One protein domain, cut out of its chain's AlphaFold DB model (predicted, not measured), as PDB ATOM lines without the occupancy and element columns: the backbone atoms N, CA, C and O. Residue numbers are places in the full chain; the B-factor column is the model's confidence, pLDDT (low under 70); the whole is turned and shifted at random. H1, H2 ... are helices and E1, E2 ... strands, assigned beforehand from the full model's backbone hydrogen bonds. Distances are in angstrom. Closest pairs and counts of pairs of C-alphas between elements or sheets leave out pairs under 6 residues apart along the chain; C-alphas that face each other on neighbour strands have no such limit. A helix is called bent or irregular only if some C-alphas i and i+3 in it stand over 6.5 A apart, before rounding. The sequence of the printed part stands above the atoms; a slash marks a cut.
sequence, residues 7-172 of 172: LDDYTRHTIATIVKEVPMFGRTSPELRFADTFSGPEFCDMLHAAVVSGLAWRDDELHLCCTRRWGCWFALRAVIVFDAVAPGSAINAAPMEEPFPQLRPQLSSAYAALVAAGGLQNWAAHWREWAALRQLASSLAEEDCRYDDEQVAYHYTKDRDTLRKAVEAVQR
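AT A GLANCE: This is residues 7 to 172 of the 172 residues of an uncharacterized protein of Chlamydomonas schloesseri (UniProt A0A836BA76). The model is a row of small parts: at one end the two-stranded sheet E1 E4 with H1 over it, then the short helix H2 over one face of a second small sheet, the hairpin E2 E3, and at the other end the helical hairpin H3 H4. A second helical hairpin, H5 H6, goes off to one side from H4, with residues 167 to 172 sticking out, while residues 82 to 100, with no named element, run along the outside from E4 to H3. The printed part has 166 residues, with six named helices and four named strands in the order H1 E1 H2 E2 E3 E4 H3 H4 H5 H6; both sheets, E1 - E4 and E2 - E3, are antiparallel. The class is mostly helix, with 69 residues in helices and 14 in strands. The whole is only just compact, close to loose, with a radius of gyration of the C-alphas of 18.3 A and spans of 53 by 42 by 33 A.

IN THESE COORDINATES: E1 is residues 31 to 34, 10.0 A from first to last C-alpha, and E4 is residues 78 to 81, 9.7 A. H1 is residues 7 to 21, 21.7 A long, beginning at C-alpha 7 at (-46.163, 35.645, -5.358). H2 is residues 46 to 52, 10.0 A long. E2 is residues 57 to 59 and E3 is residues 64 to 66. H3, the longest helix, is residues 101 to 116, from C-alpha 101 at (-40.040, 18.721, -32.190), and measures 23.2 A; it is irregular, with C-alphas 102 and 105 at 7.4 A from each other. H4 is residues 127 to 137, 15.2 A. H5 is residues 149 to 157, 11.9 A, and H6 is residues 160 to 170, 15.7 A, ending at C-alpha 170 at (-33.274, 44.670, -5.030).

HOW THE PARTS SIT: E1 and E4 are antiparallel neighbours, with 163 degrees between their directions; N 33 and O 79 are 2.9 A apart and N 79 and O 33 2.8 A, both within hydrogen-bond range. The closest C-alphas of H1 and E1 are those of Arg 12 and Phe 34, 7.4 A apart, and H1 and E4 are near each other. The closest C-alphas of H2 and E4 are those of Met 46 and Ala 78, 7.6 A apart. Those of H2 and E2 are Val 51 and Trp 57, 5.9 A apart. E2 and E3 form an antiparallel hairpin at 144 degrees, with N 59 and O 64 at 2.8 A and N 66 and O 57 at 2.8 A, within hydrogen-bond range. The closest C-alphas of E3 and H4 are those of Cys 66 and Ala 137, 7.8 A apart. H3 and H4, a helical hairpin, touch at a shallow tilt of 15 degrees, opposite ways; their closest C-alphas are those of Ala 110 and Leu 133, 6.7 A apart. H4 and H5 touch at a steep tilt of 62 degrees, opposite ways, closest at the C-alphas of Trp 127 and Tyr 156, 6.0 A apart. H5 and H6, also a helical hairpin, touch at a shallow tilt of 30 degrees, opposite ways, with the C-alphas of Tyr 154 and Thr 162 closest at 6.2 A. H1 and H2 each touch no helix. In H2, H4, H5 and H6 every O i to N i+4 pair is within hydrogen-bond range; in H1 it is 10 of 11 and in H3 10 of 12.

THE WHOLE: The two C-alphas farthest apart are those of Arg 27 and Ala 117, 53.2 A. The printed part has no cut and ends at residue 172, the chain's last residue. The links E1 to H2, E3 to E4, E4 to H3 and H4 to H5 are long. The mean pLDDT of the printed part is 91.7; residue 25, residues 88 to 91 and residue 172 are under 70.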
ATOM      1  N   LEU A   7     -46.183  35.485  -3.904       90.25
ATOM      2  CA  LEU A   7     -46.163  35.645  -5.358       90.25
ATOM      3  C   LEU A   7     -47.572  35.767  -5.946       90.25
ATOM      4  O   LEU A   7     -47.793  36.593  -6.834       90.25
ATOM      5  N   ASP A   8     -48.517  34.965  -5.459       93.06
ATOM      6  CA  ASP A   8     -49.898  35.007  -5.945       93.06
ATOM      7  C   ASP A   8     -50.602  36.271  -5.442       93.06
ATOM      8  O   ASP A   8     -51.277  36.949  -6.213       93.06
ATOM      9  N   ASP A   9     -50.332  36.677  -4.201       93.31
ATOM     10  CA  ASP A   9     -50.786  37.950  -3.643       93.31
ATOM     11  C   ASP A   9     -50.291  39.156  -4.445       93.31
ATOM     12  O   ASP A   9     -51.082  40.027  -4.823       93.31
ATOM     13  N   TYR A  10     -48.987  39.196  -4.735       93.19
ATOM     14  CA  TYR A  10     -48.394  40.235  -5.572       93.19
ATOM     15  C   TYR A  10     -49.036  40.254  -6.963       93.19
ATOM     16  O   TYR A  10     -49.419  41.316  -7.460       93.19
ATOM     17  N   THR A  11     -49.201  39.079  -7.575       95.25
ATOM     18  CA  THR A  11     -49.823  38.926  -8.896       95.25
ATOM     19  C   THR A  11     -51.255  39.460  -8.894       95.25
ATOM     20  O   THR A  11     -51.608  40.283  -9.741       95.25
ATOM     21  N   ARG A  12     -52.074  39.036  -7.925       95.81
ATOM     22  CA  ARG A  12     -53.469  39.467  -7.776       95.81
ATOM     23  C   ARG A  12     -53.572  40.969  -7.594       95.81
ATOM     24  O   ARG A  12     -54.336  41.615  -8.306       95.81
ATOM     25  N   HIS A  13     -52.783  41.524  -6.678       95.94
ATOM     26  CA  HIS A  13     -52.780  42.956  -6.407       95.94
ATOM     27  C   HIS A  13     -52.378  43.772  -7.641       95.94
ATOM     28  O   HIS A  13     -53.072  44.725  -8.002       95.94
ATOM     29  N   THR A  14     -51.292  43.379  -8.306       96.56
ATOM     30  CA  THR A  14     -50.738  44.104  -9.458       96.56
ATOM     31  C   THR A  14     -51.710  44.089 -10.634       96.56
ATOM     32  O   THR A  14     -52.074  45.147 -11.145       96.56
ATOM     33  N   ILE A  15     -52.204  42.908 -11.020       96.62
ATOM     34  CA  ILE A  15     -53.136  42.766 -12.148       96.62
ATOM     35  C   ILE A  15     -54.456  43.483 -11.853       96.62
ATOM     36  O   ILE A  15     -54.947  44.225 -12.701       96.62
ATOM     37  N   ALA A  16     -55.015  43.332 -10.647       95.31
ATOM     38  CA  ALA A  16     -56.258  44.012 -10.284       95.31
ATOM     39  C   ALA A  16     -56.114  45.540 -10.266       95.31
ATOM     40  O   ALA A  16     -57.083  46.242 -10.544       95.31
ATOM     41  N   THR A  17     -54.931  46.060  -9.940       95.56
ATOM     42  CA  THR A  17     -54.659  47.502  -9.976       95.56
ATOM     43  C   THR A  17     -54.612  48.007 -11.413       95.56
ATOM     44  O   THR A  17     -55.346  48.931 -11.741       95.56
ATOM     45  N   ILE A  18     -53.858  47.337 -12.291       93.94
ATOM     46  CA  ILE A  18     -53.773  47.691 -13.717       93.94
ATOM     47  C   ILE A  18     -55.157  47.653 -14.376       93.94
ATOM     48  O   ILE A  18     -55.535  48.573 -15.092       93.94
ATOM     49  N   VAL A  19     -55.956  46.615 -14.108       93.12
ATOM     50  CA  VAL A  19     -57.276  46.457 -14.741       93.12
ATOM     51  C   VAL A  19     -58.278  47.525 -14.298       93.12
ATOM     52  O   VAL A  19     -59.153  47.885 -15.079       93.12
ATOM     53  N   LYS A  20     -58.130  48.103 -13.098       90.38
ATOM     54  CA  LYS A  20     -58.951  49.251 -12.666       90.38
ATOM     55  C   LYS A  20     -58.669  50.525 -13.459       90.38
ATOM     56  O   LYS A  20     -59.533  51.396 -13.506       90.38
ATOM     57  N   GLU A  21     -57.482  50.649 -14.044       89.31
ATOM     58  CA  GLU A  21     -57.092  51.804 -14.859       89.31
ATOM     59  C   GLU A  21     -57.535  51.662 -16.320       89.31
ATOM     60  O   GLU A  21     -57.556  52.645 -17.064       89.31
ATOM     61  N   VAL A  22     -57.922  50.454 -16.741       85.38
ATOM     62  CA  VAL A  22     -58.436  50.208 -18.087       85.38
ATOM     63  C   VAL A  22     -59.812  50.876 -18.223       85.38
ATOM     64  O   VAL A  22     -60.703  50.598 -17.414       85.38
ATOM     65  N   PRO A  23     -60.029  51.745 -19.234       81.56
ATOM     66  CA  PRO A  23     -61.340  52.336 -19.487       81.56
ATOM     67  C   PRO A  23     -62.416  51.255 -19.596       81.56
ATOM     68  O   PRO A  23     -62.164  50.187 -20.147       81.56
ATOM     69  N   MET A  24     -63.626  51.519 -19.096       77.25
ATOM     70  CA  MET A  24     -64.695  50.526 -19.200       77.25
ATOM     71  C   MET A  24     -65.017  50.225 -20.666       77.25
ATOM     72  O   MET A  24     -65.533  51.074 -21.394       77.25
ATOM     73  N   PHE A  25     -64.746  48.986 -21.072       69.88
ATOM     74  CA  PHE A  25     -65.182  48.417 -22.336       69.88
ATOM     75  C   PHE A  25     -66.428  47.572 -22.062       69.88
ATOM     76  O   PHE A  25     -66.321  46.474 -21.529       69.88
ATOM     77  N   GLY A  26     -67.610  48.088 -22.402       71.69
ATOM     78  CA  GLY A  26     -68.871  47.354 -22.259       71.69
ATOM     79  C   GLY A  26     -69.737  47.793 -21.078       71.69
ATOM     80  O   GLY A  26     -69.743  48.964 -20.696       71.69
ATOM     81  N   ARG A  27     -70.558  46.862 -20.570       76.25
ATOM     82  CA  ARG A  27     -71.610  47.143 -19.568       76.25
ATOM     83  C   ARG A  27     -71.178  46.886 -18.127       76.25
ATOM     84  O   ARG A  27     -71.808  47.417 -17.214       76.25
ATOM     85  N   THR A  28     -70.147  46.076 -17.924       84.19
ATOM     86  CA  THR A  28     -69.694  45.614 -16.609       84.19
ATOM     87  C   THR A  28     -68.185  45.791 -16.465       84.19
ATOM     88  O   THR A  28     -67.461  45.996 -17.441       84.19
ATOM     89  N   SER A  29     -67.705  45.764 -15.222       86.12
ATOM     90  CA  SER A  29     -66.269  45.737 -14.951       86.12
ATOM     91  C   SER A  29     -65.654  44.424 -15.457       86.12
ATOM     92  O   SER A  29     -66.320  43.392 -15.365       86.12
ATOM     93  N   PRO A  30     -64.398  44.433 -15.942       92.06
ATOM     94  CA  PRO A  30     -63.741  43.214 -16.398       92.06
ATOM     95  C   PRO A  30     -63.652  42.170 -15.283       92.06
ATOM     96  O   PRO A  30     -63.334  42.499 -14.137       92.06
ATOM     97  N   GLU A  31     -63.889  40.907 -15.624       93.25
ATOM     98  CA  GLU A  31     -63.683  39.800 -14.694       93.25
ATOM     99  C   GLU A  31     -62.220  39.350 -14.714       93.25
ATOM    100  O   GLU A  31     -61.566  39.329 -15.759       93.25
ATOM    101  N   LEU A  32     -61.716  38.940 -13.549       95.75
ATOM    102  CA  LEU A  32     -60.358  38.430 -13.377       95.75
ATOM    103  C   LEU A  32     -60.407  36.967 -12.953       95.75
ATOM    104  O   LEU A  32     -60.986  36.639 -11.919       95.75
ATOM    105  N   ARG A  33     -59.761  36.095 -13.726       97.56
ATOM    106  CA  ARG A  33     -59.611  34.669 -13.415       97.56
ATOM    107  C   ARG A  33     -58.129  34.388 -13.181       97.56
ATOM    108  O   ARG A  33     -57.339  34.600 -14.095       97.56
ATOM    109  N   PHE A  34     -57.735  33.959 -11.983       97.62
ATOM    110  CA  PHE A  34     -56.324  33.785 -11.601       97.62
ATOM    111  C   PHE A  34     -55.883  32.316 -11.600       97.62
ATOM    112  O   PHE A  34     -56.692  31.415 -11.390       97.62
ATOM    113  N   ALA A  35     -54.592  32.079 -11.848       96.25
ATOM    114  CA  ALA A  35     -54.021  30.741 -12.030       96.25
ATOM    115  C   ALA A  35     -53.966  29.897 -10.743       96.25
ATOM    116  O   ALA A  35     -53.853  28.677 -10.812       96.25
ATOM    117  N   ASP A  36     -54.044  30.541  -9.581       94.62
ATOM    118  CA  ASP A  36     -54.120  29.926  -8.252       94.62
ATOM    119  C   ASP A  36     -55.568  29.592  -7.828       94.62
ATOM    120  O   ASP A  36     -55.797  29.083  -6.731       94.62
ATOM    121  N   THR A  37     -56.566  29.844  -8.688       95.38
ATOM    122  CA  THR A  37     -57.939  29.354  -8.507       95.38
ATOM    123  C   THR A  37     -58.080  27.983  -9.173       95.38
ATOM    124  O   THR A  37     -58.114  27.895 -10.396       95.38
ATOM    125  N   PHE A  38     -58.206  26.910  -8.382       93.38
ATOM    126  CA  PHE A  38     -58.169  25.519  -8.880       93.38
ATOM    127  C   PHE A  38     -59.535  24.846  -9.090       93.38
ATOM    128  O   PHE A  38     -59.595  23.726  -9.592       93.38
ATOM    129  N   SER A  39     -60.639  25.471  -8.675       94.44
ATOM    130  CA  SER A  39     -61.984  24.899  -8.825       94.44
ATOM    131  C   SER A  39     -63.078  25.962  -8.709       94.44
ATOM    132  O   SER A  39     -62.806  27.119  -8.383       94.44
ATOM    133  N   GLY A  40     -64.326  25.561  -8.966       95.88
ATOM    134  CA  GLY A  40     -65.496  26.424  -8.827       95.88
ATOM    135  C   GLY A  40     -65.782  27.286 -10.062       95.88
ATOM    136  O   GLY A  40     -65.129  27.141 -11.094       95.88
ATOM    137  N   PRO A  41     -66.777  28.186  -9.976       94.50
ATOM    138  CA  PRO A  41     -67.227  28.986 -11.115       94.50
ATOM    139  C   PRO A  41     -66.178  29.987 -11.604       94.50
ATOM    140  O   PRO A  41     -66.283  30.445 -12.737       94.50
ATOM    141  N   GLU A  42     -65.185  30.317 -10.771       94.25
ATOM    142  CA  GLU A  42     -64.073  31.223 -11.083       94.25
ATOM    143  C   GLU A  42     -62.871  30.525 -11.745       94.25
ATOM    144  O   GLU A  42     -61.963  31.200 -12.228       94.25
ATOM    145  N   PHE A  43     -62.867  29.189 -11.797       96.62
ATOM    146  CA  PHE A  43     -61.780  28.410 -12.387       96.62
ATOM    147  C   PHE A  43     -61.603  28.709 -13.881       96.62
ATOM    148  O   PHE A  43     -62.573  28.858 -14.626       96.62
ATOM    149  N   CYS A  44     -60.346  28.746 -14.321       96.69
ATOM    150  CA  CYS A  44     -59.975  28.839 -15.724       96.69
ATOM    151  C   CYS A  44     -58.765  27.936 -15.988       96.69
ATOM    152  O   CYS A  44     -57.747  28.049 -15.305       96.69
ATOM    153  N   ASP A  45     -58.866  27.053 -16.987       95.69
ATOM    154  CA  ASP A  45     -57.730  26.246 -17.436       95.69
ATOM    155  C   ASP A  45     -56.730  27.148 -18.170       95.69
ATOM    156  O   ASP A  45     -56.911  27.505 -19.337       95.69
ATOM    157  N   MET A  46     -55.668  27.524 -17.458       96.62
ATOM    158  CA  MET A  46     -54.643  28.429 -17.971       96.62
ATOM    159  C   MET A  46     -53.892  27.837 -19.163       96.62
ATOM    160  O   MET A  46     -53.611  28.560 -20.118       96.62
ATOM    161  N   LEU A  47     -53.597  26.532 -19.149       95.31
ATOM    162  CA  LEU A  47     -52.884  25.889 -20.254       95.31
ATOM    163  C   LEU A  47     -53.743  25.917 -21.518       95.31
ATOM    164  O   LEU A  47     -53.252  26.240 -22.597       95.31
ATOM    165  N   HIS A  48     -55.040  25.632 -21.381       94.38
ATOM    166  CA  HIS A  48     -55.971  25.739 -22.496       94.38
ATOM    167  C   HIS A  48     -56.105  27.187 -22.989       94.38
ATOM    168  O   HIS A  48     -56.024  27.424 -24.194       94.38
ATOM    169  N   ALA A  49     -56.227  28.158 -22.077       95.00
ATOM    170  CA  ALA A  49     -56.287  29.581 -22.415       95.00
ATOM    171  C   ALA A  49     -55.052  30.047 -23.212       95.00
ATOM    172  O   ALA A  49     -55.179  30.798 -24.182       95.00
ATOM    173  N   ALA A  50     -53.856  29.573 -22.857       95.56
ATOM    174  CA  ALA A  50     -52.625  29.875 -23.587       95.56
ATOM    175  C   ALA A  50     -52.614  29.289 -25.010       95.56
ATOM    176  O   ALA A  50     -52.144  29.949 -25.936       95.56
ATOM    177  N   VAL A  51     -53.171  28.089 -25.203       94.75
ATOM    178  CA  VAL A  51     -53.261  27.452 -26.528       94.75
ATOM    179  C   VAL A  51     -54.251  28.187 -27.428       94.75
ATOM    180  O   VAL A  51     -53.902  28.552 -28.549       94.75
ATOM    181  N   VAL A  52     -55.473  28.442 -26.949       92.50
ATOM    182  CA  VAL A  52     -56.527  29.070 -27.774       92.50
ATOM    183  C   VAL A  52     -56.249  30.542 -28.079       92.50
ATOM    184  O   VAL A  52     -56.760  31.070 -29.060       92.50
ATOM    185  N   SER A  53     -55.420  31.203 -27.267       92.50
ATOM    186  CA  SER A  53     -54.931  32.559 -27.545       92.50
ATOM    187  C   SER A  53     -53.731  32.592 -28.497       92.50
ATOM    188  O   SER A  53     -53.276  33.679 -28.847       92.50
ATOM    189  N   GLY A  54     -53.202  31.433 -28.911       93.19
ATOM    190  CA  GLY A  54     -51.985  31.334 -29.724       93.19
ATOM    191  C   GLY A  54     -50.711  31.773 -28.993       93.19
ATOM    192  O   GLY A  54     -49.669  31.932 -29.625       93.19
ATOM    193  N   LEU A  55     -50.775  31.979 -27.671       94.88
ATOM    194  CA  LEU A  55     -49.648  32.444 -26.863       94.88
ATOM    195  C   LEU A  55     -48.538  31.394 -26.778       94.88
ATOM    196  O   LEU A  55     -47.360  31.741 -26.835       94.88
ATOM    197  N   ALA A  56     -48.907  30.126 -26.601       97.12
ATOM    198  CA  ALA A  56     -47.950  29.047 -26.409       97.12
ATOM    199  C   ALA A  56     -48.479  27.712 -26.926       97.12
ATOM    200  O   ALA A  56     -49.682  27.445 -26.909       97.12
ATOM    201  N   TRP A  57     -47.552  26.847 -27.326       97.62
ATOM    202  CA  TRP A  57     -47.840  25.438 -27.547       97.62
ATOM    203  C   TRP A  57     -47.877  24.710 -26.198       97.62
ATOM    204  O   TRP A  57     -47.096  25.028 -25.298       97.62
ATOM    205  N   ARG A  58     -48.784  23.744 -26.040       96.69
ATOM    206  CA  ARG A  58     -48.898  22.916 -24.832       96.69
ATOM    207  C   ARG A  58     -48.277  21.550 -25.085       96.69
ATOM    208  O   ARG A  58     -48.712  20.829 -25.974       96.69
ATOM    209  N   ASP A  59     -47.327  21.194 -24.235       95.31
ATOM    210  CA  ASP A  59     -46.770  19.856 -24.143       95.31
ATOM    211  C   ASP A  59     -47.676  18.967 -23.298       95.31
ATOM    212  O   ASP A  59     -47.801  19.173 -22.089       95.31
ATOM    213  N   ASP A  60     -48.323  17.987 -23.922       92.56
ATOM    214  CA  ASP A  60     -49.205  17.064 -23.209       92.56
ATOM    215  C   ASP A  60     -48.452  16.018 -22.381       92.56
ATOM    216  O   ASP A  60     -49.023  15.504 -21.422       92.56
ATOM    217  N   GLU A  61     -47.188  15.722 -22.705       92.44
ATOM    218  CA  GLU A  61     -46.356  14.787 -21.934       92.44
ATOM    219  C   GLU A  61     -45.770  15.478 -20.700       92.44
ATOM    220  O   GLU A  61     -45.838  14.952 -19.592       92.44
ATOM    221  N   LEU A  62     -45.219  16.679 -20.885       91.62
ATOM    222  CA  LEU A  62     -44.570  17.430 -19.808       91.62
ATOM    223  C   LEU A  62     -45.544  18.292 -18.997       91.62
ATOM    224  O   LEU A  62     -45.165  18.816 -17.951       91.62
ATOM    225  N   HIS A  63     -46.774  18.475 -19.485       90.94
ATOM    226  CA  HIS A  63     -47.771  19.398 -18.933       90.94
ATOM    227  C   HIS A  63     -47.250  20.844 -18.799       90.94
ATOM    228  O   HIS A  63     -47.562  21.553 -17.841       90.94
ATOM    229  N   LEU A  64     -46.451  21.293 -19.774       93.69
ATOM    230  CA  LEU A  64     -45.860  22.634 -19.827       93.69
ATOM    231  C   LEU A  64     -46.373  23.410 -21.040       93.69
ATOM    232  O   LEU A  64     -46.629  22.835 -22.093       93.69
ATOM    233  N   CYS A  65     -46.448  24.734 -20.926       97.12
ATOM    234  CA  CYS A  65     -46.519  25.595 -22.101       97.12
ATOM    235  C   CYS A  65     -45.107  25.997 -22.542       97.12
ATOM    236  O   CYS A  65     -44.266  26.329 -21.705       97.12
ATOM    237  N   CYS A  66     -44.870  26.002 -23.852       97.12
ATOM    238  CA  CYS A  66     -43.596  26.348 -24.468       97.12
ATOM    239  C   CYS A  66     -43.804  27.347 -25.611       97.12
ATOM    240  O   CYS A  66     -44.772  27.259 -26.370       97.12
ATOM    241  N   THR A  67     -42.882  28.296 -25.740       96.88
ATOM    242  CA  THR A  67     -42.833  29.257 -26.849       96.88
ATOM    243  C   THR A  67     -41.483  29.170 -27.556       96.88
ATOM    244  O   THR A  67     -40.485  28.808 -26.936       96.88
ATOM    245  N   ARG A  68     -41.414  29.551 -28.841       96.31
ATOM    246  CA  ARG A  68     -40.123  29.663 -29.554       96.31
ATOM    247  C   ARG A  68     -39.191  30.685 -28.896       96.31
ATOM    248  O   ARG A  68     -37.991  30.455 -28.802       96.31
ATOM    249  N   ARG A  69     -39.763  31.780 -28.391       95.88
ATOM    250  CA  ARG A  69     -39.011  32.905 -27.840       95.88
ATOM    251  C   ARG A  69     -38.406  32.609 -26.469       95.88
ATOM    252  O   ARG A  69     -37.213  32.783 -26.289       95.88
ATOM    253  N   TRP A  70     -39.216  32.142 -25.518       95.94
ATOM    254  CA  TRP A  70     -38.828  32.013 -24.102       95.94
ATOM    255  C   TRP A  70     -38.701  30.562 -23.627       95.94
ATOM    256  O   TRP A  70     -38.473  30.303 -22.442       95.94
ATOM    257  N   GLY A  71     -38.931  29.597 -24.522       96.88
ATOM    258  CA  GLY A  71     -39.081  28.199 -24.147       96.88
ATOM    259  C   GLY A  71     -40.215  28.034 -23.140       96.88
ATOM    260  O   GLY A  71     -41.287  28.634 -23.276       96.88
ATOM    261  N   CYS A  72     -39.955  27.253 -22.099       96.81
ATOM    262  CA  CYS A  72     -40.875  27.027 -20.994       96.81
ATOM    263  C   CYS A  72     -40.678  28.021 -19.841       96.81
ATOM    264  O   CYS A  72     -41.353  27.870 -18.829       96.81
ATOM    265  N   TRP A  73     -39.766  28.998 -19.895       96.44
ATOM    266  CA  TRP A  73     -39.401  29.844 -18.740       96.44
ATOM    267  C   TRP A  73     -40.329  31.049 -18.517       96.44
ATOM    268  O   TRP A  73     -39.910  32.194 -18.393       96.44
ATOM    269  N   PHE A  74     -41.628  30.779 -18.420       95.81
ATOM    270  CA  PHE A  74     -42.646  31.761 -18.058       95.81
ATOM    271  C   PHE A  74     -43.759  31.110 -17.225       95.81
ATOM    272  O   PHE A  74     -43.799  29.890 -17.049       95.81
ATOM    273  N   ALA A  75     -44.662  31.925 -16.684       94.94
ATOM    274  CA  ALA A  75     -45.819  31.448 -15.939       94.94
ATOM    275  C   ALA A  75     -47.078  32.193 -16.378       94.94
ATOM    276  O   ALA A  75     -47.075  33.415 -16.520       94.94
ATOM    277  N   LEU A  76     -48.163  31.445 -16.544       96.50
ATOM    278  CA  LEU A  76     -49.495  31.981 -16.791       96.50
ATOM    279  C   LEU A  76     -50.096  32.425 -15.456       96.50
ATOM    280  O   LEU A  76     -49.957  31.724 -14.453       96.50
ATOM    281  N   ARG A  77     -50.711  33.610 -15.422       97.44
ATOM    282  CA  ARG A  77     -51.114  34.256 -14.161       97.44
ATOM    283  C   ARG A  77     -52.588  34.590 -14.073       97.44
ATOM    284  O   ARG A  77     -53.188  34.345 -13.028       97.44
ATOM    285  N   ALA A  78     -53.157  35.144 -15.135       97.75
ATOM    286  CA  ALA A  78     -54.565  35.485 -15.160       97.75
ATOM    287  C   ALA A  78     -55.122  35.526 -16.584       97.75
ATOM    288  O   ALA A  78     -54.390  35.789 -17.538       97.75
ATOM    289  N   VAL A  79     -56.435  35.341 -16.682       96.94
ATOM    290  CA  VAL A  79     -57.260  35.692 -17.839       96.94
ATOM    291  C   VAL A  79     -58.151  36.863 -17.438       96.94
ATOM    292  O   VAL A  79     -58.751  36.855 -16.360       96.94
ATOM    293  N   ILE A  80     -58.220  37.873 -18.304       94.50
ATOM    294  CA  ILE A  80     -59.064  39.056 -18.125       94.50
ATOM    295  C   ILE A  80     -60.210  38.949 -19.127       94.50
ATOM    296  O   ILE A  80     -59.969  38.844 -20.330       94.50
ATOM    297  N   VAL A  81     -61.447  38.960 -18.635       91.75
ATOM    298  CA  VAL A  81     -62.647  38.816 -19.464       91.75
ATOM    299  C   VAL A  81     -63.374  40.149 -19.522       91.75
ATOM    300  O   VAL A  81     -63.737  40.715 -18.493       91.75
ATOM    301  N   PHE A  82     -63.602  40.643 -20.735       89.31
ATOM    302  CA  PHE A  82     -64.382  41.850 -20.984       89.31
ATOM    303  C   PHE A  82     -65.748  41.453 -21.545       89.31
ATOM    304  O   PHE A  82     -65.815  40.834 -22.607       89.31
ATOM    305  N   ASP A  83     -66.832  41.825 -20.860       88.19
ATOM    306  CA  ASP A  83     -68.200  41.684 -21.380       88.19
ATOM    307  C   ASP A  83     -68.505  42.825 -22.360       88.19
ATOM    308  O   ASP A  83     -69.162  43.830 -22.058       88.19
ATOM    309  N   ALA A  84     -67.931  42.689 -23.551       85.75
ATOM    310  CA  ALA A  84     -68.048  43.641 -24.635       85.75
ATOM    311  C   ALA A  84     -68.251  42.915 -25.965       85.75
ATOM    312  O   ALA A  84     -67.886  41.752 -26.140       85.75
ATOM    313  N   VAL A  85     -68.807  43.633 -26.940       84.06
ATOM    314  CA  VAL A  85     -68.858  43.141 -28.318       84.06
ATOM    315  C   VAL A  85     -67.424  43.028 -28.823       84.06
ATOM    316  O   VAL A  85     -66.724  44.035 -28.944       84.06
ATOM    317  N   ALA A  86     -66.989  41.800 -29.104       79.38
ATOM    318  CA  ALA A  86     -65.673  41.562 -29.669       79.38
ATOM    319  C   ALA A  86     -65.561  42.265 -31.039       79.38
ATOM    320  O   ALA A  86     -66.532  42.263 -31.806       79.38
ATOM    321  N   PRO A  87     -64.404  42.865 -31.377       78.12
ATOM    322  CA  PRO A  87     -64.187  43.420 -32.710       78.12
ATOM    323  C   PRO A  87     -64.484  42.360 -33.776       78.12
ATOM    324  O   PRO A  87     -64.176  41.193 -33.575       78.12
ATOM    325  N   GLY A  88     -65.028  42.731 -34.938       69.75
ATOM    326  CA  GLY A  88     -65.268  41.761 -36.025       69.75
ATOM    327  C   GLY A  88     -63.986  41.081 -36.535       69.75
ATOM    328  O   GLY A  88     -64.044  40.003 -37.116       69.75
ATOM    329  N   SER A  89     -62.825  41.686 -36.267       65.44
ATOM    330  CA  SER A  89     -61.493  41.112 -36.462       65.44
ATOM    331  C   SER A  89     -61.028  40.244 -35.286       65.44
ATOM    332  O   SER A  89     -59.822  40.036 -35.159       65.44
ATOM    333  N   ALA A  90     -61.937  39.830 -34.389       62.44
ATOM    334  CA  ALA A  90     -61.632  39.033 -33.207       62.44
ATOM    335  C   ALA A  90     -60.728  37.884 -33.629       62.44
ATOM    336  O   ALA A  90     -61.075  37.055 -34.472       62.44
ATOM    337  N   ILE A  91     -59.508  37.969 -33.118       64.50
ATOM    338  CA  ILE A  91     -58.355  37.242 -33.608       64.50
ATOM    339  C   ILE A  91     -58.618  35.774 -33.299       64.50
ATOM    340  O   ILE A  91     -58.494  35.351 -32.153       64.50
ATOM    341  N   ASN A  92     -58.984  34.992 -34.315       71.62
ATOM    342  CA  ASN A  92     -58.769  33.552 -34.266       71.62
ATOM    343  C   ASN A  92     -57.256  33.373 -34.291       71.62
ATOM    344  O   ASN A  92     -56.645  33.323 -35.361       71.62
ATOM    345  N   ALA A  93     -56.645  33.398 -33.110       81.88
ATOM    346  CA  ALA A  93     -55.224  33.176 -32.993       81.88
ATOM    347  C   ALA A  93     -54.942  31.779 -33.542       81.88
ATOM    348  O   ALA A  93     -55.586  30.801 -33.155       81.88
ATOM    349  N   ALA A  94     -54.020  31.693 -34.498       86.06
ATOM    350  CA  ALA A  94     -53.567  30.399 -34.961       86.06
ATOM    351  C   ALA A  94     -52.903  29.688 -33.770       86.06
ATOM    352  O   ALA A  94     -52.071  30.307 -33.096       86.06
ATOM    353  N   PRO A  95     -53.256  28.420 -33.490       87.25
ATOM    354  CA  PRO A  95     -52.541  27.645 -32.493       87.25
ATOM    355  C   PRO A  95     -51.049  27.642 -32.814       87.25
ATOM    356  O   PRO A  95     -50.652  27.488 -33.973       87.25
ATOM    357  N   MET A  96     -50.222  27.815 -31.788       94.12
ATOM    358  CA  MET A  96     -48.780  27.714 -31.953       94.12
ATOM    359  C   MET A  96     -48.410  26.262 -32.278       94.12
ATOM    360  O   MET A  96     -48.878  25.335 -31.620       94.12
ATOM    361  N   GLU A  97     -47.569  26.066 -33.288       95.00
ATOM    362  CA  GLU A  97     -46.963  24.765 -33.580       95.00
ATOM    363  C   GLU A  97     -45.953  24.380 -32.495       95.00
ATOM    364  O   GLU A  97     -45.387  25.250 -31.832       95.00
ATOM    365  N   GLU A  98     -45.671  23.083 -32.356       96.25
ATOM    366  CA  GLU A  98     -44.614  22.608 -31.462       96.25
ATOM    367  C   GLU A  98     -43.284  23.331 -31.771       96.25
ATOM    368  O   GLU A  98     -42.789  23.239 -32.899       96.25
ATOM    369  N   PRO A  99     -42.688  24.067 -30.808       95.75
ATOM    370  CA  PRO A  99     -41.507  24.880 -31.084       95.75
ATOM    371  C   PRO A  99     -40.275  24.058 -31.475       95.75
ATOM    372  O   PRO A  99     -39.537  24.459 -32.375       95.75
ATOM    373  N   PHE A 100     -40.057  22.919 -30.804       96.69
ATOM    374  CA  PHE A 100     -38.805  22.155 -30.870       96.69
ATOM    375  C   PHE A 100     -39.036  20.634 -30.984       96.69
ATOM    376  O   PHE A 100     -38.556  19.876 -30.133       96.69
ATOM    377  N   PRO A 101     -39.728  20.147 -32.032       97.06
ATOM    378  CA  PRO A 101     -40.040  18.721 -32.190       97.06
ATOM    379  C   PRO A 101     -38.795  17.817 -32.203       97.06
ATOM    380  O   PRO A 101     -38.844  16.664 -31.779       97.06
ATOM    381  N   GLN A 102     -37.642  18.343 -32.618       97.62
ATOM    382  CA  GLN A 102     -36.356  17.643 -32.598       97.62
ATOM    383  C   GLN A 102     -35.880  17.234 -31.194       97.62
ATOM    384  O   GLN A 102     -35.079  16.309 -31.074       97.62
ATOM    385  N   LEU A 103     -36.360  17.894 -30.133       97.56
ATOM    386  CA  LEU A 103     -36.002  17.563 -28.750       97.56
ATOM    387  C   LEU A 103     -36.872  16.440 -28.169       97.56
ATOM    388  O   LEU A 103     -36.524  15.880 -27.129       97.56
ATOM    389  N   ARG A 104     -37.975  16.072 -28.839       96.62
ATOM    390  CA  ARG A 104     -38.978  15.120 -28.338       96.62
ATOM    391  C   ARG A 104     -38.378  13.802 -27.832       96.62
ATOM    392  O   ARG A 104     -38.667  13.449 -26.693       96.62
ATOM    393  N   PRO A 105     -37.474  13.108 -28.558       97.75
ATOM    394  CA  PRO A 105     -36.911  11.848 -28.062       97.75
ATOM    395  C   PRO A 105     -36.115  12.005 -26.758       97.75
ATOM    396  O   PRO A 105     -36.129  11.122 -25.901       97.75
ATOM    397  N   GLN A 106     -35.415  13.132 -26.600       98.25
ATOM    398  CA  GLN A 106     -34.604  13.423 -25.416       98.25
ATOM    399  C   GLN A 106     -35.500  13.794 -24.232       98.25
ATOM    400  O   GLN A 106     -35.265  13.322 -23.121       98.25
ATOM    401  N   LEU A 107     -36.546  14.586 -24.487       97.81
ATOM    402  CA  LEU A 107     -37.542  14.974 -23.492       97.81
ATOM    403  C   LEU A 107     -38.302  13.766 -22.953       97.81
ATOM    404  O   LEU A 107     -38.331  13.587 -21.740       97.81
ATOM    405  N   SER A 108     -38.830  12.903 -23.823       97.62
ATOM    406  CA  SER A 108     -39.575  11.714 -23.393       97.62
ATOM    407  C   SER A 108     -38.690  10.750 -22.597       97.62
ATOM    408  O   SER A 108     -39.106  10.214 -21.573       97.62
ATOM    409  N   SER A 109     -37.426  10.572 -23.007       98.19
ATOM    410  CA  SER A 109     -36.459   9.750 -22.264       98.19
ATOM    411  C   SER A 109     -36.149  10.329 -20.877       98.19
ATOM    412  O   SER A 109     -36.206   9.617 -19.873       98.19
ATOM    413  N   ALA A 110     -35.876  11.636 -20.798       98.00
ATOM    414  CA  ALA A 110     -35.592  12.319 -19.537       98.00
ATOM    415  C   ALA A 110     -36.810  12.332 -18.597       98.00
ATOM    416  O   ALA A 110     -36.664  12.081 -17.400       98.00
ATOM    417  N   TYR A 111     -38.009  12.564 -19.137       97.75
ATOM    418  CA  TYR A 111     -39.263  12.499 -18.391       97.75
ATOM    419  C   TYR A 111     -39.511  11.093 -17.840       97.75
ATOM    420  O   TYR A 111     -39.725  10.938 -16.640       97.75
ATOM    421  N   ALA A 112     -39.392  10.053 -18.670       97.75
ATOM    422  CA  ALA A 112     -39.562   8.669 -18.233       97.75
ATOM    423  C   ALA A 112     -38.565   8.278 -17.130       97.75
ATOM    424  O   ALA A 112     -38.954   7.639 -16.150       97.75
ATOM    425  N   ALA A 113     -37.299   8.692 -17.248       98.00
ATOM    426  CA  ALA A 113     -36.286   8.458 -16.220       98.00
ATOM    427  C   ALA A 113     -36.637   9.156 -14.894       98.00
ATOM    428  O   ALA A 113     -36.533   8.548 -13.828       98.00
ATOM    429  N   LEU A 114     -37.102  10.406 -14.957       97.44
ATOM    430  CA  LEU A 114     -37.532  11.167 -13.785       97.44
ATOM    431  C   LEU A 114     -38.769  10.551 -13.117       97.44
ATOM    432  O   LEU A 114     -38.815  10.409 -11.895       97.44
ATOM    433  N   VAL A 115     -39.754  10.120 -13.907       96.81
ATOM    434  CA  VAL A 115     -40.937   9.408 -13.406       96.81
ATOM    435  C   VAL A 115     -40.534   8.097 -12.729       96.81
ATOM    436  O   VAL A 115     -40.979   7.828 -11.614       96.81
ATOM    437  N   ALA A 116     -39.655   7.306 -13.352       97.44
ATOM    438  CA  ALA A 116     -39.158   6.052 -12.785       97.44
ATOM    439  C   ALA A 116     -38.380   6.256 -11.472       97.44
ATOM    440  O   ALA A 116     -38.417   5.392 -10.598       97.44
ATOM    441  N   ALA A 117     -37.718   7.405 -11.312       97.06
ATOM    442  CA  ALA A 117     -37.020   7.786 -10.086       97.06
ATOM    443  C   ALA A 117     -37.951   8.265  -8.953       97.06
ATOM    444  O   ALA A 117     -37.475   8.493  -7.845       97.06
ATOM    445  N   GLY A 118     -39.260   8.402  -9.198       96.44
ATOM    446  CA  GLY A 118     -40.225   8.874  -8.201       96.44
ATOM    447  C   GLY A 118     -40.553  10.371  -8.284       96.44
ATOM    448  O   GLY A 118     -41.134  10.931  -7.350       96.44
ATOM    449  N   GLY A 119     -40.197  11.040  -9.388       94.06
ATOM    450  CA  GLY A 119     -40.343  12.490  -9.550       94.06
ATOM    451  C   GLY A 119     -41.774  13.015  -9.394       94.06
ATOM    452  O   GLY A 119     -41.956  14.128  -8.902       94.06
ATOM    453  N   LEU A 120     -42.787  12.220  -9.764       91.62
ATOM    454  CA  LEU A 120     -44.205  12.586  -9.608       91.62
ATOM    455  C   LEU A 120     -44.689  12.448  -8.158       91.62
ATOM    456  O   LEU A 120     -45.562  13.190  -7.721       91.62
ATOM    457  N   GLN A 121     -44.131  11.497  -7.413       93.88
ATOM    458  CA  GLN A 121     -44.509  11.201  -6.033       93.88
ATOM    459  C   GLN A 121     -43.830  12.158  -5.050       93.88
ATOM    460  O   GLN A 121     -44.382  12.437  -3.988       93.88
ATOM    461  N   ASN A 122     -42.640  12.660  -5.394       91.00
ATOM    462  CA  ASN A 122     -41.876  13.566  -4.545       91.00
ATOM    463  C   ASN A 122     -41.264  14.725  -5.344       91.00
ATOM    464  O   ASN A 122     -40.045  14.853  -5.483       91.00
ATOM    465  N   TRP A 123     -42.139  15.596  -5.848       87.50
ATOM    466  CA  TRP A 123     -41.771  16.756  -6.664       87.50
ATOM    467  C   TRP A 123     -40.667  17.618  -6.035       87.50
ATOM    468  O   TRP A 123     -39.705  17.994  -6.704       87.50
ATOM    469  N   ALA A 124     -40.783  17.901  -4.734       87.94
ATOM    470  CA  ALA A 124     -39.839  18.749  -4.016       87.94
ATOM    471  C   ALA A 124     -38.456  18.102  -3.853       87.94
ATOM    472  O   ALA A 124     -37.465  18.821  -3.840       87.94
ATOM    473  N   ALA A 125     -38.351  16.772  -3.747       92.50
ATOM    474  CA  ALA A 125     -37.048  16.106  -3.679       92.50
ATOM    475  C   ALA A 125     -36.323  16.091  -5.033       92.50
ATOM    476  O   ALA A 125     -35.100  16.196  -5.060       92.50
ATOM    477  N   HIS A 126     -37.078  16.022  -6.132       95.06
ATOM    478  CA  HIS A 126     -36.553  15.931  -7.500       95.06
ATOM    479  C   HIS A 126     -36.607  17.256  -8.271       95.06
ATOM    480  O   HIS A 126     -36.656  17.289  -9.503       95.06
ATOM    481  N   TRP A 127     -36.661  18.384  -7.563       94.44
ATOM    482  CA  TRP A 127     -36.895  19.673  -8.206       94.44
ATOM    483  C   TRP A 127     -35.800  20.077  -9.198       94.44
ATOM    484  O   TRP A 127     -36.072  20.795 -10.159       94.44
ATOM    485  N   ARG A 128     -34.560  19.623  -8.980       95.94
ATOM    486  CA  ARG A 128     -33.437  19.922  -9.878       95.94
ATOM    487  C   ARG A 128     -33.586  19.188 -11.199       95.94
ATOM    488  O   ARG A 128     -33.299  19.756 -12.244       95.94
ATOM    489  N   GLU A 129     -34.069  17.957 -11.155       97.19
ATOM    490  CA  GLU A 129     -34.357  17.137 -12.321       97.19
ATOM    491  C   GLU A 129     -35.549  17.704 -13.100       97.19
ATOM    492  O   GLU A 129     -35.474  17.821 -14.322       97.19
ATOM    493  N   TRP A 130     -36.594  18.177 -12.409       95.69
ATOM    494  CA  TRP A 130     -37.686  18.926 -13.040       95.69
ATOM    495  C   TRP A 130     -37.200  20.230 -13.692       95.69
ATOM    496  O   TRP A 130     -37.569  20.543 -14.827       95.69
ATOM    497  N   ALA A 131     -36.320  20.979 -13.021       96.25
ATOM    498  CA  ALA A 131     -35.706  22.179 -13.585       96.25
ATOM    499  C   ALA A 131     -34.817  21.860 -14.801       96.25
ATOM    500  O   ALA A 131     -34.857  22.592 -15.790       96.25
ATOM    501  N   ALA A 132     -34.061  20.761 -14.765       96.94
ATOM    502  CA  ALA A 132     -33.240  20.299 -15.881       96.94
ATOM    503  C   ALA A 132     -34.094  19.864 -17.081       96.94
ATOM    504  O   ALA A 132     -33.761  20.198 -18.216       96.94
ATOM    505  N   LEU A 133     -35.227  19.195 -16.846       97.12
ATOM    506  CA  LEU A 133     -36.184  18.834 -17.894       97.12
ATOM    507  C   LEU A 133     -36.782  20.081 -18.562       97.12
ATOM    508  O   LEU A 133     -36.833  20.167 -19.790       97.12
ATOM    509  N   ARG A 134     -37.159  21.092 -17.768       96.44
ATOM    510  CA  ARG A 134     -37.627  22.392 -18.279       96.44
ATOM    511  C   ARG A 134     -36.540  23.132 -19.060       96.44
ATOM    512  O   ARG A 134     -36.840  23.745 -20.086       96.44
ATOM    513  N   GLN A 135     -35.288  23.052 -18.607       97.06
ATOM    514  CA  GLN A 135     -34.144  23.613 -19.324       97.06
ATOM    515  C   GLN A 135     -33.930  22.912 -20.665       97.06
ATOM    516  O   GLN A 135     -33.748  23.589 -21.672       97.06
ATOM    517  N   LEU A 136     -33.998  21.578 -20.700       97.62
ATOM    518  CA  LEU A 136     -33.903  20.809 -21.938       97.62
ATOM    519  C   LEU A 136     -35.000  21.235 -22.918       97.62
ATOM    520  O   LEU A 136     -34.684  21.567 -24.058       97.62
ATOM    521  N   ALA A 137     -36.249  21.342 -22.454       97.00
ATOM    522  CA  ALA A 137     -37.393  21.778 -23.262       97.00
ATOM    523  C   ALA A 137     -37.260  23.213 -23.804       97.00
ATOM    524  O   ALA A 137     -37.942  23.575 -24.758       97.00
ATOM    525  N   SER A 138     -36.375  24.018 -23.211       97.12
ATOM    526  CA  SER A 138     -36.130  25.418 -23.571       97.12
ATOM    527  C   SER A 138     -34.763  25.634 -24.231       97.12
ATOM    528  O   SER A 138     -34.396  26.767 -24.510       97.12
ATOM    529  N   SER A 139     -33.990  24.569 -24.468       96.94
ATOM    530  CA  SER A 139     -32.573  24.660 -24.862       96.94
ATOM    531  C   SER A 139     -32.329  25.284 -26.239       96.94
ATOM    532  O   SER A 139     -31.208  25.688 -26.535       96.94
ATOM    533  N   LEU A 140     -33.374  25.363 -27.064       97.06
ATOM    534  CA  LEU A 140     -33.356  25.964 -28.397       97.06
ATOM    535  C   LEU A 140     -34.226  27.229 -28.482       97.06
ATOM    536  O   LEU A 140     -34.554  27.666 -29.585       97.06
ATOM    537  N   ALA A 141     -34.621  27.793 -27.335       97.44
ATOM    538  CA  ALA A 141     -35.330  29.065 -27.288       97.44
ATOM    539  C   ALA A 141     -34.461  30.205 -27.832       97.44
ATOM    540  O   ALA A 141     -33.243  30.211 -27.666       97.44
ATOM    541  N   GLU A 142     -35.103  31.164 -28.494       96.69
ATOM    542  CA  GLU A 142     -34.422  32.308 -29.111       96.69
ATOM    543  C   GLU A 142     -33.791  33.234 -28.062       96.69
ATOM    544  O   GLU A 142     -32.722  33.802 -28.295       96.69
ATOM    545  N   GLU A 143     -34.444  33.380 -26.908       95.38
ATOM    546  CA  GLU A 143     -33.983  34.190 -25.788       95.38
ATOM    547  C   GLU A 143     -33.660  33.310 -24.579       95.38
ATOM    548  O   GLU A 143     -34.428  32.421 -24.195       95.38
ATOM    549  N   ASP A 144     -32.539  33.610 -23.921       92.25
ATOM    550  CA  ASP A 144     -32.223  33.029 -22.621       92.25
ATOM    551  C   ASP A 144     -33.039  33.733 -21.530       92.25
ATOM    552  O   ASP A 144     -32.612  34.706 -20.909       92.25
ATOM    553  N   CYS A 145     -34.274  33.267 -21.353       93.75
ATOM    554  CA  CYS A 145     -35.191  33.739 -20.317       93.75
ATOM    555  C   CYS A 145     -35.239  32.810 -19.105       93.75
ATOM    556  O   CYS A 145     -36.202  32.856 -18.334       93.75
ATOM    557  N   ARG A 146     -34.228  31.950 -18.929       95.06
ATOM    558  CA  ARG A 146     -34.141  31.090 -17.752       95.06
ATOM    559  C   ARG A 146     -34.152  31.955 -16.493       95.06
ATOM    560  O   ARG A 146     -33.406  32.923 -16.379       95.06
ATOM    561  N   TYR A 147     -34.988  31.573 -15.534       93.69
ATOM    562  CA  TYR A 147     -34.938  32.153 -14.196       93.69
ATOM    563  C   TYR A 147     -33.553  31.952 -13.581       93.69
ATOM    564  O   TYR A 147     -32.897  30.931 -13.820       93.69
ATOM    565  N   ASP A 148     -33.113  32.906 -12.767       92.19
ATOM    566  CA  ASP A 148     -31.886  32.717 -12.002       92.19
ATOM    567  C   ASP A 148     -32.030  31.546 -11.008       92.19
ATOM    568  O   ASP A 148     -33.128  31.050 -10.731       92.19
ATOM    569  N   ASP A 149     -30.908  31.059 -10.482       90.88
ATOM    570  CA  ASP A 149     -30.910  29.862  -9.636       90.88
ATOM    571  C   ASP A 149     -31.729  30.038  -8.346       90.88
ATOM    572  O   ASP A 149     -32.313  29.067  -7.856       90.88
ATOM    573  N   GLU A 150     -31.824  31.261  -7.818       90.00
ATOM    574  CA  GLU A 150     -32.610  31.569  -6.620       90.00
ATOM    575  C   GLU A 150     -34.109  31.543  -6.930       90.00
ATOM    576  O   GLU A 150     -34.889  30.929  -6.197       90.00
ATOM    577  N   GLN A 151     -34.519  32.134  -8.052       90.62
ATOM    578  CA  GLN A 151     -35.883  32.094  -8.565       90.62
ATOM    579  C   GLN A 151     -36.319  30.666  -8.899       90.62
ATOM    580  O   GLN A 151     -37.436  30.278  -8.542       90.62
ATOM    581  N   VAL A 152     -35.457  29.861  -9.538       92.94
ATOM    582  CA  VAL A 152     -35.739  28.438  -9.786       92.94
ATOM    583  C   VAL A 152     -35.904  27.712  -8.455       92.94
ATOM    584  O   VAL A 152     -36.929  27.063  -8.251       92.94
ATOM    585  N   ALA A 153     -34.955  27.843  -7.524       90.62
ATOM    586  CA  ALA A 153     -35.046  27.179  -6.228       90.62
ATOM    587  C   ALA A 153     -36.344  27.559  -5.500       90.62
ATOM    588  O   ALA A 153     -37.112  26.676  -5.122       90.62
ATOM    589  N   TYR A 154     -36.648  28.856  -5.391       91.12
ATOM    590  CA  TYR A 154     -37.878  29.338  -4.769       91.12
ATOM    591  C   TYR A 154     -39.139  28.806  -5.463       91.12
ATOM    592  O   TYR A 154     -40.088  28.401  -4.790       91.12
ATOM    593  N   HIS A 155     -39.164  28.763  -6.800       89.69
ATOM    594  CA  HIS A 155     -40.311  28.265  -7.559       89.69
ATOM    595  C   HIS A 155     -40.698  26.840  -7.149       89.69
ATOM    596  O   HIS A 155     -41.893  26.562  -7.006       89.69
ATOM    597  N   TYR A 156     -39.706  25.980  -6.919       89.69
ATOM    598  CA  TYR A 156     -39.909  24.575  -6.585       89.69
ATOM    599  C   TYR A 156     -40.018  24.285  -5.085       89.69
ATOM    600  O   TYR A 156     -40.791  23.410  -4.701       89.69
ATOM    601  N   THR A 157     -39.264  24.985  -4.233       89.31
ATOM    602  CA  THR A 157     -39.214  24.690  -2.789       89.31
ATOM    603  C   THR A 157     -40.162  25.547  -1.961       89.31
ATOM    604  O   THR A 157     -40.491  25.174  -0.839       89.31
ATOM    605  N   LYS A 158     -40.584  26.703  -2.493       89.44
ATOM    606  CA  LYS A 158     -41.302  27.760  -1.758       89.44
ATOM    607  C   LYS A 158     -40.551  28.259  -0.514       89.44
ATOM    608  O   LYS A 158     -41.168  28.798   0.403       89.44
ATOM    609  N   ASP A 159     -39.223  28.113  -0.486       89.75
ATOM    610  CA  ASP A 159     -38.391  28.566   0.630       89.75
ATOM    611  C   ASP A 159     -38.421  30.099   0.765       89.75
ATOM    612  O   ASP A 159     -37.897  30.845  -0.068       89.75
ATOM    613  N   ARG A 160     -39.032  30.580   1.850       87.00
ATOM    614  CA  ARG A 160     -39.196  32.013   2.119       87.00
ATOM    615  C   ARG A 160     -37.882  32.714   2.431       87.00
ATOM    616  O   ARG A 160     -37.809  33.927   2.240       87.00
ATOM    617  N   ASP A 161     -36.860  31.993   2.885       88.81
ATOM    618  CA  ASP A 161     -35.551  32.590   3.131       88.81
ATOM    619  C   ASP A 161     -34.866  32.967   1.814       88.81
ATOM    620  O   ASP A 161     -34.246  34.029   1.737       88.81
ATOM    621  N   THR A 162     -35.043  32.157   0.763       86.81
ATOM    622  CA  THR A 162     -34.610  32.496  -0.601       86.81
ATOM    623  C   THR A 162     -35.336  33.738  -1.110       86.81
ATOM    624  O   THR A 162     -34.692  34.680  -1.562       86.81
ATOM    625  N   LEU A 163     -36.666  33.802  -0.953       85.75
ATOM    626  CA  LEU A 163     -37.436  34.985  -1.356       85.75
ATOM    627  C   LEU A 163     -37.001  36.248  -0.599       85.75
ATOM    628  O   LEU A 163     -36.844  37.303  -1.208       85.75
ATOM    629  N   ARG A 164     -36.806  36.152   0.723       86.69
ATOM    630  CA  ARG A 164     -36.383  37.288   1.553       86.69
ATOM    631  C   ARG A 164     -35.057  37.862   1.057       86.69
ATOM    632  O   ARG A 164     -34.970  39.068   0.853       86.69
ATOM    633  N   LYS A 165     -34.060  37.004   0.818       87.00
ATOM    634  CA  LYS A 165     -32.744  37.418   0.305       87.00
ATOM    635  C   LYS A 165     -32.855  38.126  -1.047       87.00
ATOM    636  O   LYS A 165     -32.262  39.190  -1.211       87.00
ATOM    637  N   ALA A 166     -33.654  37.585  -1.967       82.69
ATOM    638  CA  ALA A 166     -33.863  38.183  -3.283       82.69
ATOM    639  C   ALA A 166     -34.517  39.577  -3.193       82.69
ATOM    640  O   ALA A 166     -34.068  40.518  -3.843       82.69
ATOM    641  N   VAL A 167     -35.539  39.748  -2.343       83.62
ATOM    642  CA  VAL A 167     -36.199  41.052  -2.137       83.62
ATOM    643  C   VAL A 167     -35.247  42.071  -1.503       83.62
ATOM    644  O   VAL A 167     -35.190  43.216  -1.948       83.62
ATOM    645  N   GLU A 168     -34.474  41.662  -0.495       87.12
ATOM    646  CA  GLU A 168     -33.487  42.527   0.165       87.12
ATOM    647  C   GLU A 168     -32.364  42.978  -0.778       87.12
ATOM    648  O   GLU A 168     -31.815  44.062  -0.588       87.12
ATOM    649  N   ALA A 169     -32.005  42.171  -1.782       83.06
ATOM    650  CA  ALA A 169     -30.975  42.516  -2.760       83.06
ATOM    651  C   ALA A 169     -31.420  43.622  -3.734       83.06
ATOM    652  O   ALA A 169     -30.596  44.437  -4.129       83.06
ATOM    653  N   VAL A 170     -32.711  43.677  -4.086       79.38
ATOM    654  CA  VAL A 170     -33.274  44.670  -5.030       79.38
ATOM    655  C   VAL A 170     -33.563  46.021  -4.359       79.38
ATOM    656  O   VAL A 170     -33.683  47.040  -5.031       79.38
ATOM    657  N   GLN A 171     -33.683  46.050  -3.030       75.62
ATOM    658  CA  GLN A 171     -33.933  47.276  -2.260       75.62
ATOM    659  C   GLN A 171     -32.661  48.068  -1.909       75.62
ATOM    660  O   GLN A 171     -32.767  49.123  -1.280       75.62
ATOM    661  N   ARG A 172     -31.478  47.557  -2.262       59.62
ATOM    662  CA  ARG A 172     -30.182  48.217  -2.049       59.62
ATOM    663  C   ARG A 172     -29.762  49.001  -3.282       59.62
ATOM    664  O   ARG A 172     -29.181  50.088  -3.076       59.62
TER     665      ARG A 172